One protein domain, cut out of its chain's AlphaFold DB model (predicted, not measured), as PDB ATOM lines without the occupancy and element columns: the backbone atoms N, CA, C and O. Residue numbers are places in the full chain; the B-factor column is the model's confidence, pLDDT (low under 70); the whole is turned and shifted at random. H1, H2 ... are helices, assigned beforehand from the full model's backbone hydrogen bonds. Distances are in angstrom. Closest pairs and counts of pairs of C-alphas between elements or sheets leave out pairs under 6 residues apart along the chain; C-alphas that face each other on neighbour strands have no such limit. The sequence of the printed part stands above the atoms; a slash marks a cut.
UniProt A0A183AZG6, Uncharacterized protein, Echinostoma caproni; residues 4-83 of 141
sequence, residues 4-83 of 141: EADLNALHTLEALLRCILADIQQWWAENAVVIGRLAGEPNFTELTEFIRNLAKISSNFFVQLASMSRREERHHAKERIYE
ATOM      1  N   GLU A   4      62.982  81.997 151.774       78.75
ATOM      2  CA  GLU A   4      62.714  80.563 151.859       78.75
ATOM      3  C   GLU A   4      61.428  80.167 151.118       78.75
ATOM      4  O   GLU A   4      61.386  79.131 150.463       78.75
ATOM      5  N   ALA A   5      60.403  81.026 151.145       78.25
ATOM      6  CA  ALA A   5      59.161  80.802 150.408       78.25
ATOM      7  C   ALA A   5      59.369  80.862 148.884       78.25
ATOM      8  O   ALA A   5      58.853  80.010 148.167       78.25
ATOM      9  N   ASP A   6      60.171  81.816 148.402       79.69
ATOM     10  CA  ASP A   6      60.476  81.961 146.972       79.69
ATOM     11  C   ASP A   6      61.345  80.805 146.454       79.69
ATOM     12  O   ASP A   6      61.162  80.337 145.330       79.69
ATOM     13  N   LEU A   7      62.271  80.310 147.283       80.19
ATOM     14  CA  LEU A   7      63.116  79.157 146.959       80.19
ATOM     15  C   LEU A   7      62.332  77.842 146.934       80.19
ATOM     16  O   LEU A   7      62.599  76.990 146.090       80.19
ATOM     17  N   ASN A   8      61.363  77.687 147.836       80.81
ATOM     18  CA  ASN A   8      60.497  76.509 147.899       80.81
ATOM     19  C   ASN A   8      59.327  76.565 146.912       80.81
ATOM     20  O   ASN A   8      58.591  75.590 146.781       80.81
ATOM     21  N   ALA A   9      59.135  77.682 146.211       84.25
ATOM     22  CA  ALA A   9      58.085  77.781 145.221       84.25
ATOM     23  C   ALA A   9      58.341  76.793 144.072       84.25
ATOM     24  O   ALA A   9      59.433  76.745 143.499       84.25
ATOM     25  N   LEU A  10      57.303  76.041 143.699       78.00
ATOM     26  CA  LEU A  10      57.370  74.991 142.676       78.00
ATOM     27  C   LEU A  10      58.033  75.476 141.376       78.00
ATOM     28  O   LEU A  10      58.890  74.799 140.821       78.00
ATOM     29  N   HIS A  11      57.689  76.686 140.925       79.62
ATOM     30  CA  HIS A  11      58.234  77.271 139.700       79.62
ATOM     31  C   HIS A  11      59.752  77.522 139.769       79.62
ATOM     32  O   HIS A  11      60.442  77.381 138.760       79.62
ATOM     33  N   THR A  12      60.284  77.860 140.947       81.19
ATOM     34  CA  THR A  12      61.724  78.042 141.177       81.19
ATOM     35  C   THR A  12      62.444  76.698 141.136       81.19
ATOM     36  O   THR A  12      63.479  76.569 140.481       81.19
ATOM     37  N   LEU A  13      61.869  75.673 141.775       78.06
ATOM     38  CA  LEU A  13      62.402  74.310 141.741       78.06
ATOM     39  C   LEU A  13      62.401  73.745 140.314       78.06
ATOM     40  O   LEU A  13      63.413  73.207 139.866       78.06
ATOM     41  N   GLU A  14      61.312  73.927 139.566       77.75
ATOM     42  CA  GLU A  14      61.222  73.524 138.161       77.75
ATOM     43  C   GLU A  14      62.241  74.250 137.276       77.75
ATOM     44  O   GLU A  14      62.882  73.621 136.433       77.75
ATOM     45  N   ALA A  15      62.425  75.562 137.462       82.06
ATOM     46  CA  ALA A  15      63.410  76.332 136.708       82.06
ATOM     47  C   ALA A  15      64.841  75.833 136.957       82.06
ATOM     48  O   ALA A  15      65.627  75.719 136.017       82.06
ATOM     49  N   LEU A  16      65.168  75.482 138.204       78.81
ATOM     50  CA  LEU A  16      66.464  74.904 138.558       78.81
ATOM     51  C   LEU A  16      66.644  73.499 137.980       78.81
ATOM     52  O   LEU A  16      67.711  73.196 137.449       78.81
ATOM     53  N   LEU A  17      65.606  72.663 138.023       75.56
ATOM     54  CA  LEU A  17      65.626  71.319 137.443       75.56
ATOM     55  C   LEU A  17      65.820  71.348 135.926       75.56
ATOM     56  O   LEU A  17      66.569  70.526 135.400       75.56
ATOM     57  N   ARG A  18      65.223  72.321 135.226       78.62
ATOM     58  CA  ARG A  18      65.391  72.506 133.773       78.62
ATOM     59  C   ARG A  18      66.836  72.761 133.344       78.62
ATOM     60  O   ARG A  18      67.181  72.459 132.207       78.62
ATOM     61  N   CYS A  19      67.680  73.276 134.236       77.81
ATOM     62  CA  CYS A  19      69.110  73.470 133.982       77.81
ATOM     63  C   CYS A  19      69.936  72.176 134.114       77.81
ATOM     64  O   CYS A  19      71.139  72.187 133.857       77.81
ATOM     65  N   ILE A  20      69.312  71.072 134.529       75.38
ATOM     66  CA  ILE A  20      69.952  69.777 134.760       75.38
ATOM     67  C   ILE A  20      69.562  68.809 133.629       75.38
ATOM     68  O   ILE A  20      68.474  68.911 133.067       75.38
ATOM     69  N   LEU A  21      70.456  67.875 133.283       77.75
ATOM     70  CA  LEU A  21      70.231  66.810 132.292       77.75
ATOM     71  C   LEU A  21      68.907  66.060 132.532       77.75
ATOM     72  O   LEU A  21      68.556  65.770 133.677       77.75
ATOM     73  N   ALA A  22      68.215  65.697 131.446       78.19
ATOM     74  CA  ALA A  22      66.895  65.057 131.479       78.19
ATOM     75  C   ALA A  22      66.859  63.776 132.333       78.19
ATOM     76  O   ALA A  22      65.925  63.574 133.108       78.19
ATOM     77  N   ASP A  23      67.915  62.965 132.278       76.19
ATOM     78  CA  ASP A  23      68.016  61.723 133.053       76.19
ATOM     79  C   ASP A  23      67.993  61.985 134.570       76.19
ATOM     80  O   ASP A  23      67.401  61.236 135.345       76.19
ATOM     81  N   ILE A  24      68.589  63.097 135.009       79.88
ATOM     82  CA  ILE A  24      68.603  63.502 136.419       79.88
ATOM     83  C   ILE A  24      67.243  64.077 136.833       79.88
ATOM     84  O   ILE A  24      66.824  63.881 137.973       79.88
ATOM     85  N   GLN A  25      66.531  64.750 135.924       80.00
ATOM     86  CA  GLN A  25      65.170  65.234 136.181       80.00
ATOM     87  C   GLN A  25      64.196  64.075 136.394       80.00
ATOM     88  O   GLN A  25      63.382  64.121 137.315       80.00
ATOM     89  N   GLN A  26      64.300  63.022 135.579       81.50
ATOM     90  CA  GLN A  26      63.489  61.819 135.751       81.50
ATOM     91  C   GLN A  26      63.785  61.153 137.098       81.50
ATOM     92  O   GLN A  26      62.868  60.819 137.846       81.50
ATOM     93  N   TRP A  27      65.066  61.039 137.452       82.12
ATOM     94  CA  TRP A  27      65.459  60.433 138.718       82.12
ATOM     95  C   TRP A  27      65.030  61.265 139.935       82.12
ATOM     96  O   TRP A  27      64.643  60.723 140.973       82.12
ATOM     97  N   TRP A  28      65.021  62.593 139.793       81.88
ATOM     98  CA  TRP A  28      64.415  63.488 140.773       81.88
ATOM     99  C   TRP A  28      62.903  63.277 140.884       81.88
ATOM    100  O   TRP A  28      62.404  63.173 141.998       81.88
ATOM    101  N   ALA A  29      62.172  63.166 139.772       82.12
ATOM    102  CA  ALA A  29      60.725  62.940 139.796       82.12
ATOM    103  C   ALA A  29      60.357  61.639 140.534       82.12
ATOM    104  O   ALA A  29      59.427  61.624 141.340       82.12
ATOM    105  N   GLU A  30      61.127  60.568 140.329       82.31
ATOM    106  CA  GLU A  30      60.967  59.307 141.062       82.31
ATOM    107  C   GLU A  30      61.181  59.487 142.576       82.31
ATOM    108  O   GLU A  30      60.387  58.990 143.378       82.31
ATOM    109  N   ASN A  31      62.205  60.248 142.982       79.62
ATOM    110  CA  ASN A  31      62.476  60.545 144.393       79.62
ATOM    111  C   ASN A  31      61.421  61.476 145.009       79.62
ATOM    112  O   ASN A  31      60.952  61.228 146.119       79.62
ATOM    113  N   ALA A  32      60.987  62.502 144.281       78.31
ATOM    114  CA  ALA A  32      59.950  63.437 144.703       78.31
ATOM    115  C   ALA A  32      58.606  62.731 144.942       78.31
ATOM    116  O   ALA A  32      57.894  63.059 145.886       78.31
ATOM    117  N   VAL A  33      58.281  61.704 144.150       80.50
ATOM    118  CA  VAL A  33      57.099  60.852 144.366       80.50
ATOM    119  C   VAL A  33      57.201  60.034 145.660       80.50
ATOM    120  O   VAL A  33      56.174  59.729 146.270       80.50
ATOM    121  N   VAL A  34      58.404  59.654 146.090       78.75
ATOM    122  CA  VAL A  34      58.628  58.945 147.362       78.75
ATOM    123  C   VAL A  34      58.552  59.915 148.543       78.75
ATOM    124  O   VAL A  34      57.864  59.626 149.521       78.75
ATOM    125  N   ILE A  35      59.181  61.087 148.423       75.19
ATOM    126  CA  ILE A  35      59.135  62.168 149.420       75.19
ATOM    127  C   ILE A  35      57.692  62.649 149.625       75.19
ATOM    128  O   ILE A  35      57.220  62.713 150.759       75.19
ATOM    129  N   GLY A  36      56.943  62.837 148.533       75.94
ATOM    130  CA  GLY A  36      55.522  63.192 148.536       75.94
ATOM    131  C   GLY A  36      54.632  62.239 149.333       75.94
ATOM    132  O   GLY A  36      53.616  62.653 149.887       75.94
ATOM    133  N   ARG A  37      55.017  60.961 149.437       74.44
ATOM    134  CA  ARG A  37      54.279  59.958 150.224       74.44
ATOM    135  C   ARG A  37      54.662  59.936 151.705       74.44
ATOM    136  O   ARG A  37      53.884  59.414 152.497       74.44
ATOM    137  N   LEU A  38      55.842  60.439 152.071       69.19
ATOM    138  CA  LEU A  38      56.425  60.310 153.414       69.19
ATOM    139  C   LEU A  38      56.467  61.626 154.204       69.19
ATOM    140  O   LEU A  38      56.291  61.588 155.419       69.19
ATOM    141  N   ALA A  39      56.716  62.764 153.546       62.06
ATOM    142  CA  ALA A  39      57.087  64.021 154.207       62.06
ATOM    143  C   ALA A  39      56.326  65.274 153.718       62.06
ATOM    144  O   ALA A  39      56.426  66.315 154.363       62.06
ATOM    145  N   GLY A  40      55.529  65.187 152.645       73.81
ATOM    146  CA  GLY A  40      54.806  66.333 152.066       73.81
ATOM    147  C   GLY A  40      55.431  66.836 150.760       73.81
ATOM    148  O   GLY A  40      56.068  66.062 150.052       73.81
ATOM    149  N   GLU A  41      55.212  68.105 150.394       75.12
ATOM    150  CA  GLU A  41      55.752  68.666 149.145       75.12
ATOM    151  C   GLU A  41      57.289  68.729 149.156       75.12
ATOM    152  O   GLU A  41      57.873  69.196 150.140       75.12
ATOM    153  N   PRO A  42      57.946  68.299 148.062       76.31
ATOM    154  CA  PRO A  42      59.393  68.337 147.961       76.31
ATOM    155  C   PRO A  42      59.900  69.779 148.001       76.31
ATOM    156  O   PRO A  42      59.413  70.641 147.266       76.31
ATOM    157  N   ASN A  43      60.896  70.041 148.844       82.19
ATOM    158  CA  ASN A  43      61.412  71.391 149.081       82.19
ATOM    159  C   ASN A  43      62.832  71.597 148.522       82.19
ATOM    160  O   ASN A  43      63.510  70.670 148.069       82.19
ATOM    161  N   PHE A  44      63.308  72.844 148.556       78.56
ATOM    162  CA  PHE A  44      64.617  73.219 148.015       78.56
ATOM    163  C   PHE A  44      65.794  72.509 148.705       78.56
ATOM    164  O   PHE A  44      66.807  72.192 148.070       78.56
ATOM    165  N   THR A  45      65.677  72.227 150.002       83.31
ATOM    166  CA  THR A  45      66.717  71.528 150.769       83.31
ATOM    167  C   THR A  45      66.886  70.095 150.272       83.31
ATOM    168  O   THR A  45      68.009  69.653 150.038       83.31
ATOM    169  N   GLU A  46      65.784  69.396 150.015       83.69
ATOM    170  CA  GLU A  46      65.809  68.030 149.482       83.69
ATOM    171  C   GLU A  46      66.374  67.990 148.059       83.69
ATOM    172  O   GLU A  46      67.198  67.128 147.742       83.69
ATOM    173  N   LEU A  47      66.012  68.966 147.218       82.94
ATOM    174  CA  LEU A  47      66.559  69.087 145.864       82.94
ATOM    175  C   LEU A  47      68.076  69.313 145.885       82.94
ATOM    176  O   LEU A  47      68.831  68.668 145.150       82.94
ATOM    177  N   THR A  48      68.554  70.215 146.742       83.50
ATOM    178  CA  THR A  48      69.993  70.493 146.852       83.50
ATOM    179  C   THR A  48      70.769  69.326 147.456       83.50
ATOM    180  O   THR A  48      71.902  69.065 147.040       83.50
ATOM    181  N   GLU A  49      70.183  68.587 148.395       86.94
ATOM    182  CA  GLU A  49      70.789  67.380 148.950       86.94
ATOM    183  C   GLU A  49      70.866  66.244 147.922       86.94
ATOM    184  O   GLU A  49      71.913  65.599 147.804       86.94
ATOM    185  N   PHE A  50      69.825  66.067 147.106       86.50
ATOM    186  CA  PHE A  50      69.830  65.142 145.975       86.50
ATOM    187  C   PHE A  50      70.972  65.455 145.000       86.50
ATOM    188  O   PHE A  50      71.827  64.601 144.755       86.50
ATOM    189  N   ILE A  51      71.072  66.702 144.525       84.62
ATOM    190  CA  ILE A  51      72.143  67.129 143.607       84.62
ATOM    191  C   ILE A  51      73.528  66.934 144.243       84.62
ATOM    192  O   ILE A  51      74.467  66.463 143.595       84.62
ATOM    193  N   ARG A  52      73.672  67.245 145.536       84.88
ATOM    194  CA  ARG A  52      74.924  67.035 146.276       84.88
ATOM    195  C   ARG A  52      75.307  65.555 146.329       84.88
ATOM    196  O   ARG A  52      76.486  65.229 146.185       84.88
ATOM    197  N   ASN A  53      74.346  64.661 146.533       84.62
ATOM    198  CA  ASN A  53      74.593  63.222 146.563       84.62
ATOM    199  C   ASN A  53      74.962  62.680 145.178       84.62
ATOM    200  O   ASN A  53      75.899  61.888 145.080       84.62
ATOM    201  N   LEU A  54      74.343  63.185 144.108       80.44
ATOM    202  CA  LEU A  54      74.757  62.878 142.736       80.44
ATOM    203  C   LEU A  54      76.207  63.275 142.465       80.44
ATOM    204  O   LEU A  54      76.986  62.475 141.944       80.44
ATOM    205  N   ALA A  55      76.597  64.485 142.869       81.56
ATOM    206  CA  ALA A  55      77.968  64.959 142.715       81.56
ATOM    207  C   ALA A  55      78.966  64.070 143.478       81.56
ATOM    208  O   ALA A  55      80.026  63.741 142.946       81.56
ATOM    209  N   LYS A  56      78.612  63.614 144.688       82.19
ATOM    210  CA  LYS A  56      79.434  62.670 145.461       82.19
ATOM    211  C   LYS A  56      79.584  61.325 144.751       82.19
ATOM    212  O   LYS A  56      80.709  60.847 144.612       82.19
ATOM    213  N   ILE A  57      78.489  60.728 144.278       76.12
ATOM    214  CA  ILE A  57      78.513  59.440 143.561       76.12
ATOM    215  C   ILE A  57      79.392  59.546 142.312       76.12
ATOM    216  O   ILE A  57      80.289  58.726 142.115       76.12
ATOM    217  N   SER A  58      79.194  60.601 141.522       72.62
ATOM    218  CA  SER A  58      80.011  60.896 140.344       72.62
ATOM    219  C   SER A  58      81.490  61.052 140.714       72.62
ATOM    220  O   SER A  58      82.352  60.392 140.134       72.62
ATOM    221  N   SER A  59      81.802  61.833 141.753       69.62
ATOM    222  CA  SER A  59      83.182  62.011 142.213       69.62
ATOM    223  C   SER A  59      83.837  60.693 142.640       69.62
ATOM    224  O   SER A  59      84.993  60.457 142.303       69.62
ATOM    225  N   ASN A  60      83.096  59.791 143.290       72.06
ATOM    226  CA  ASN A  60      83.604  58.479 143.685       72.06
ATOM    227  C   ASN A  60      83.880  57.591 142.470       72.06
ATOM    228  O   ASN A  60      84.922  56.940 142.422       72.06
ATOM    229  N   PHE A  61      82.999  57.610 141.470       68.81
ATOM    230  CA  PHE A  61      83.182  56.878 140.219       68.81
ATOM    231  C   PHE A  61      84.403  57.380 139.434       68.81
ATOM    232  O   PHE A  61      85.264  56.590 139.048       68.81
ATOM    233  N   PHE A  62      84.545  58.700 139.272       65.00
ATOM    234  CA  PHE A  62      85.698  59.296 138.591       65.00
ATOM    235  C   PHE A  62      87.007  59.085 139.360       65.00
ATOM    236  O   PHE A  62      88.036  58.791 138.752       65.00
ATOM    237  N   VAL A  63      86.988  59.174 140.694       65.44
ATOM    238  CA  VAL A  63      88.155  58.863 141.536       65.44
ATOM    239  C   VAL A  63      88.533  57.389 141.416       65.44
ATOM    240  O   VAL A  63      89.722  57.077 141.322       65.44
ATOM    241  N   GLN A  64      87.554  56.484 141.369       65.25
ATOM    242  CA  GLN A  64      87.786  55.054 141.194       65.25
ATOM    243  C   GLN A  64      88.386  54.751 139.816       65.25
ATOM    244  O   GLN A  64      89.437  54.113 139.759       65.25
ATOM    245  N   LEU A  65      87.831  55.302 138.733       60.94
ATOM    246  CA  LEU A  65      88.395  55.207 137.380       60.94
ATOM    247  C   LEU A  65      89.824  55.762 137.302       60.94
ATOM    248  O   LEU A  65      90.733  55.090 136.817       60.94
ATOM    249  N   ALA A  66      90.064  56.951 137.859       64.31
ATOM    250  CA  ALA A  66      91.400  57.543 137.917       64.31
ATOM    251  C   ALA A  66      92.366  56.729 138.800       64.31
ATOM    252  O   ALA A  66      93.585  56.765 138.623       64.31
ATOM    253  N   SER A  67      91.861  56.009 139.804       63.88
ATOM    254  CA  SER A  67      92.675  55.103 140.620       63.88
ATOM    255  C   SER A  67      93.052  53.826 139.865       63.88
ATOM    256  O   SER A  67      94.177  53.353 140.034       63.88
ATOM    257  N   MET A  68      92.158  53.315 139.013       62.59
ATOM    258  CA  MET A  68      92.391  52.141 138.172       62.59
ATOM    259  C   MET A  68      93.419  52.445 137.082       62.59
ATOM    260  O   MET A  68      94.427  51.745 137.015       62.59
ATOM    261  N   SER A  69      93.274  53.567 136.367       64.31
ATOM    262  CA  SER A  69      94.245  53.972 135.337       64.31
ATOM    263  C   SER A  69      95.654  54.167 135.922       64.31
ATOM    264  O   SER A  69      96.640  53.704 135.355       64.31
ATOM    265  N   ARG A  70      95.770  54.768 137.118       60.50
ATOM    266  CA  ARG A  70      97.063  54.931 137.815       60.50
ATOM    267  C   ARG A  70      97.627  53.629 138.379       60.50
ATOM    268  O   ARG A  70      98.810  53.577 138.724       60.50
ATOM    269  N   ARG A  71      96.804  52.601 138.601       60.66
ATOM    270  CA  ARG A  71      97.299  51.268 138.977       60.66
ATOM    271  C   ARG A  71      97.853  50.575 137.740       60.66
ATOM    272  O   ARG A  71      99.005  50.162 137.798       60.66
ATOM    273  N   GLU A  72      97.116  50.549 136.633       58.16
ATOM    274  CA  GLU A  72      97.590  50.016 135.345       58.16
ATOM    275  C   GLU A  72      98.893  50.670 134.884       58.16
ATOM    276  O   GLU A  72      99.865  49.974 134.599       58.16
ATOM    277  N   GLU A  73      98.989  51.999 134.932       57.84
ATOM    278  CA  GLU A  73     100.213  52.717 134.563       57.84
ATOM    279  C   GLU A  73     101.416  52.325 135.441       57.84
ATOM    280  O   GLU A  73     102.535  52.157 134.951       57.84
ATOM    281  N   ARG A  74     101.196  52.104 136.745       56.84
ATOM    282  CA  ARG A  74     102.244  51.634 137.665       56.84
ATOM    283  C   ARG A  74     102.608  50.170 137.452       56.84
ATOM    284  O   ARG A  74     103.773  49.827 137.643       56.84
ATOM    285  N   HIS A  75     101.663  49.326 137.049       55.12
ATOM    286  CA  HIS A  75     101.945  47.944 136.665       55.12
ATOM    287  C   HIS A  75     102.803  47.899 135.391       55.12
ATOM    288  O   HIS A  75     103.855  47.262 135.409       55.12
ATOM    289  N   HIS A  76     102.484  48.698 134.370       55.34
ATOM    290  CA  HIS A  76     103.293  48.804 133.149       55.34
ATOM    291  C   HIS A  76     104.670  49.457 133.367       55.34
ATOM    292  O   HIS A  76     105.659  49.076 132.738       55.34
ATOM    293  N   ALA A  77     104.780  50.437 134.270       57.16
ATOM    294  CA  ALA A  77     106.074  51.010 134.643       57.16
ATOM    295  C   ALA A  77     106.953  49.997 135.395       57.16
ATOM    296  O   ALA A  77     108.166  49.977 135.204       57.16
ATOM    297  N   LYS A  78     106.347  49.142 136.227       52.34
ATOM    298  CA  LYS A  78     107.060  48.122 136.999       52.34
ATOM    299  C   LYS A  78     107.486  46.934 136.129       52.34
ATOM    300  O   LYS A  78     108.598  46.454 136.311       52.34
ATOM    301  N   GLU A  79     106.686  46.540 135.138       52.06
ATOM    302  CA  GLU A  79     107.079  45.558 134.112       52.06
ATOM    303  C   GLU A  79     108.274  46.046 133.276       52.06
ATOM    304  O   GLU A  79     109.230  45.297 133.088       52.06
ATOM    305  N   ARG A  80     108.324  47.335 132.900       50.16
ATOM    306  CA  ARG A  80     109.493  47.908 132.198       50.16
ATOM    307  C   ARG A  80     110.785  47.957 133.020       50.16
ATOM    308  O   ARG A  80     111.859  48.047 132.434       50.16
ATOM    309  N   ILE A  81     110.719  47.915 134.353       54.53
ATOM    310  CA  ILE A  81     111.919  47.951 135.211       54.53
ATOM    311  C   ILE A  81     112.598  46.573 135.292       54.53
ATOM    312  O   ILE A  81     113.809  46.510 135.497       54.53
ATOM    313  N   TYR A  82     111.862  45.477 135.074       50.72
ATOM    314  CA  TYR A  82     112.431  44.124 135.076       50.72
ATOM    315  C   TYR A  82     112.976  43.673 133.708       50.72
ATOM    316  O   TYR A  82     113.671  42.662 133.654       50.72
ATOM    317  N   GLU A  83     112.751  44.432 132.627       47.62
ATOM    318  CA  GLU A  83     113.232  44.098 131.272       47.62
ATOM    319  C   GLU A  83     114.441  44.913 130.784       47.62
ATOM    320  O   GLU A  83     114.754  44.916 129.594       47.62
TER     321      GLU A  83
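What this domain is: This is residues 4 to 83 of the 141 residues of an uncharacterized protein of Echinostoma caproni (UniProt A0A183AZG6). The model is a small head with one long helical arm: H1, H2, H3 and the first turns of H4 make the head, and residues 55 to 83, of which 55 to 82 belong to H4, stick out from it. In the head, H2 and H3 run opposite ways and H4 starts near H1 and H2, passes near H3 and runs on far beyond them. The printed part has 80 residues, with four named helices in the order H1, H2, H3, H4, no named strand, and the class all helix. The whole is extended, with a radius of gyration of the C-alphas of 20.3 A, and spans 67 by 24 by 22 A, the arm making the length.

How they stand to each other: H1, residues 4 to 8, is close to but not clearly touching H2, residues 10 to 18; their closest C-alphas, of Asp 6 and Thr 12, are 7.1 A apart. H3, residues 22 to 38, is close to but not clearly touching H2, with the C-alphas of Leu 17 and Gln 25 closest at 6.2 A. H2 and H3 run opposite ways at a shallow tilt of 33 degrees, only just short of steep. H4, residues 44 to 82, is close to but not clearly touching each of the other three helices. Its closest C-alpha pair with H1 is Phe 44 and Asn 8, 5.3 A, and with H2 it is Phe 44 and Leu 13, 6.7 A. H2 and H4 run the same way at a shallow tilt of 20 degrees. H3 and H4 run opposite ways at a steep tilt of 51 degrees, their closest C-alphas, of Trp 28 and Phe 50, being 7.7 A apart. H1 and H3 are apart. In H1 and H2 every O i to N i+4 pair is within hydrogen-bond range, as are 12 of 13 in H3 and 34 of 35 in H4.

Where its parts are: H1 begins at C-alpha 4, at (62.714, 80.563, 151.859), and measures 6.1 A from first to last C-alpha. H2, residues 10 to 18, measures 12.2 A. H3, residues 22 to 38, measures 24.8 A. H4 measures 57.4 A, from C-alpha 44 at (64.617, 73.219, 148.015) to C-alpha 82 at (112.431, 44.124, 135.076).

The domain as a whole: The two C-alphas farthest apart are those of Ala 5 and Glu 83, 68.1 A. Without residues 55 to 83, the body of 51 residues spans 25 by 23 by 17 A. The printed part has no cut, and the links H1 to H2, H2 to H3 and H3 to H4 are tight. The mean pLDDT of the printed part is 73.1; residues 38 to 39, residue 59 and residues 61 to 83 are under 70.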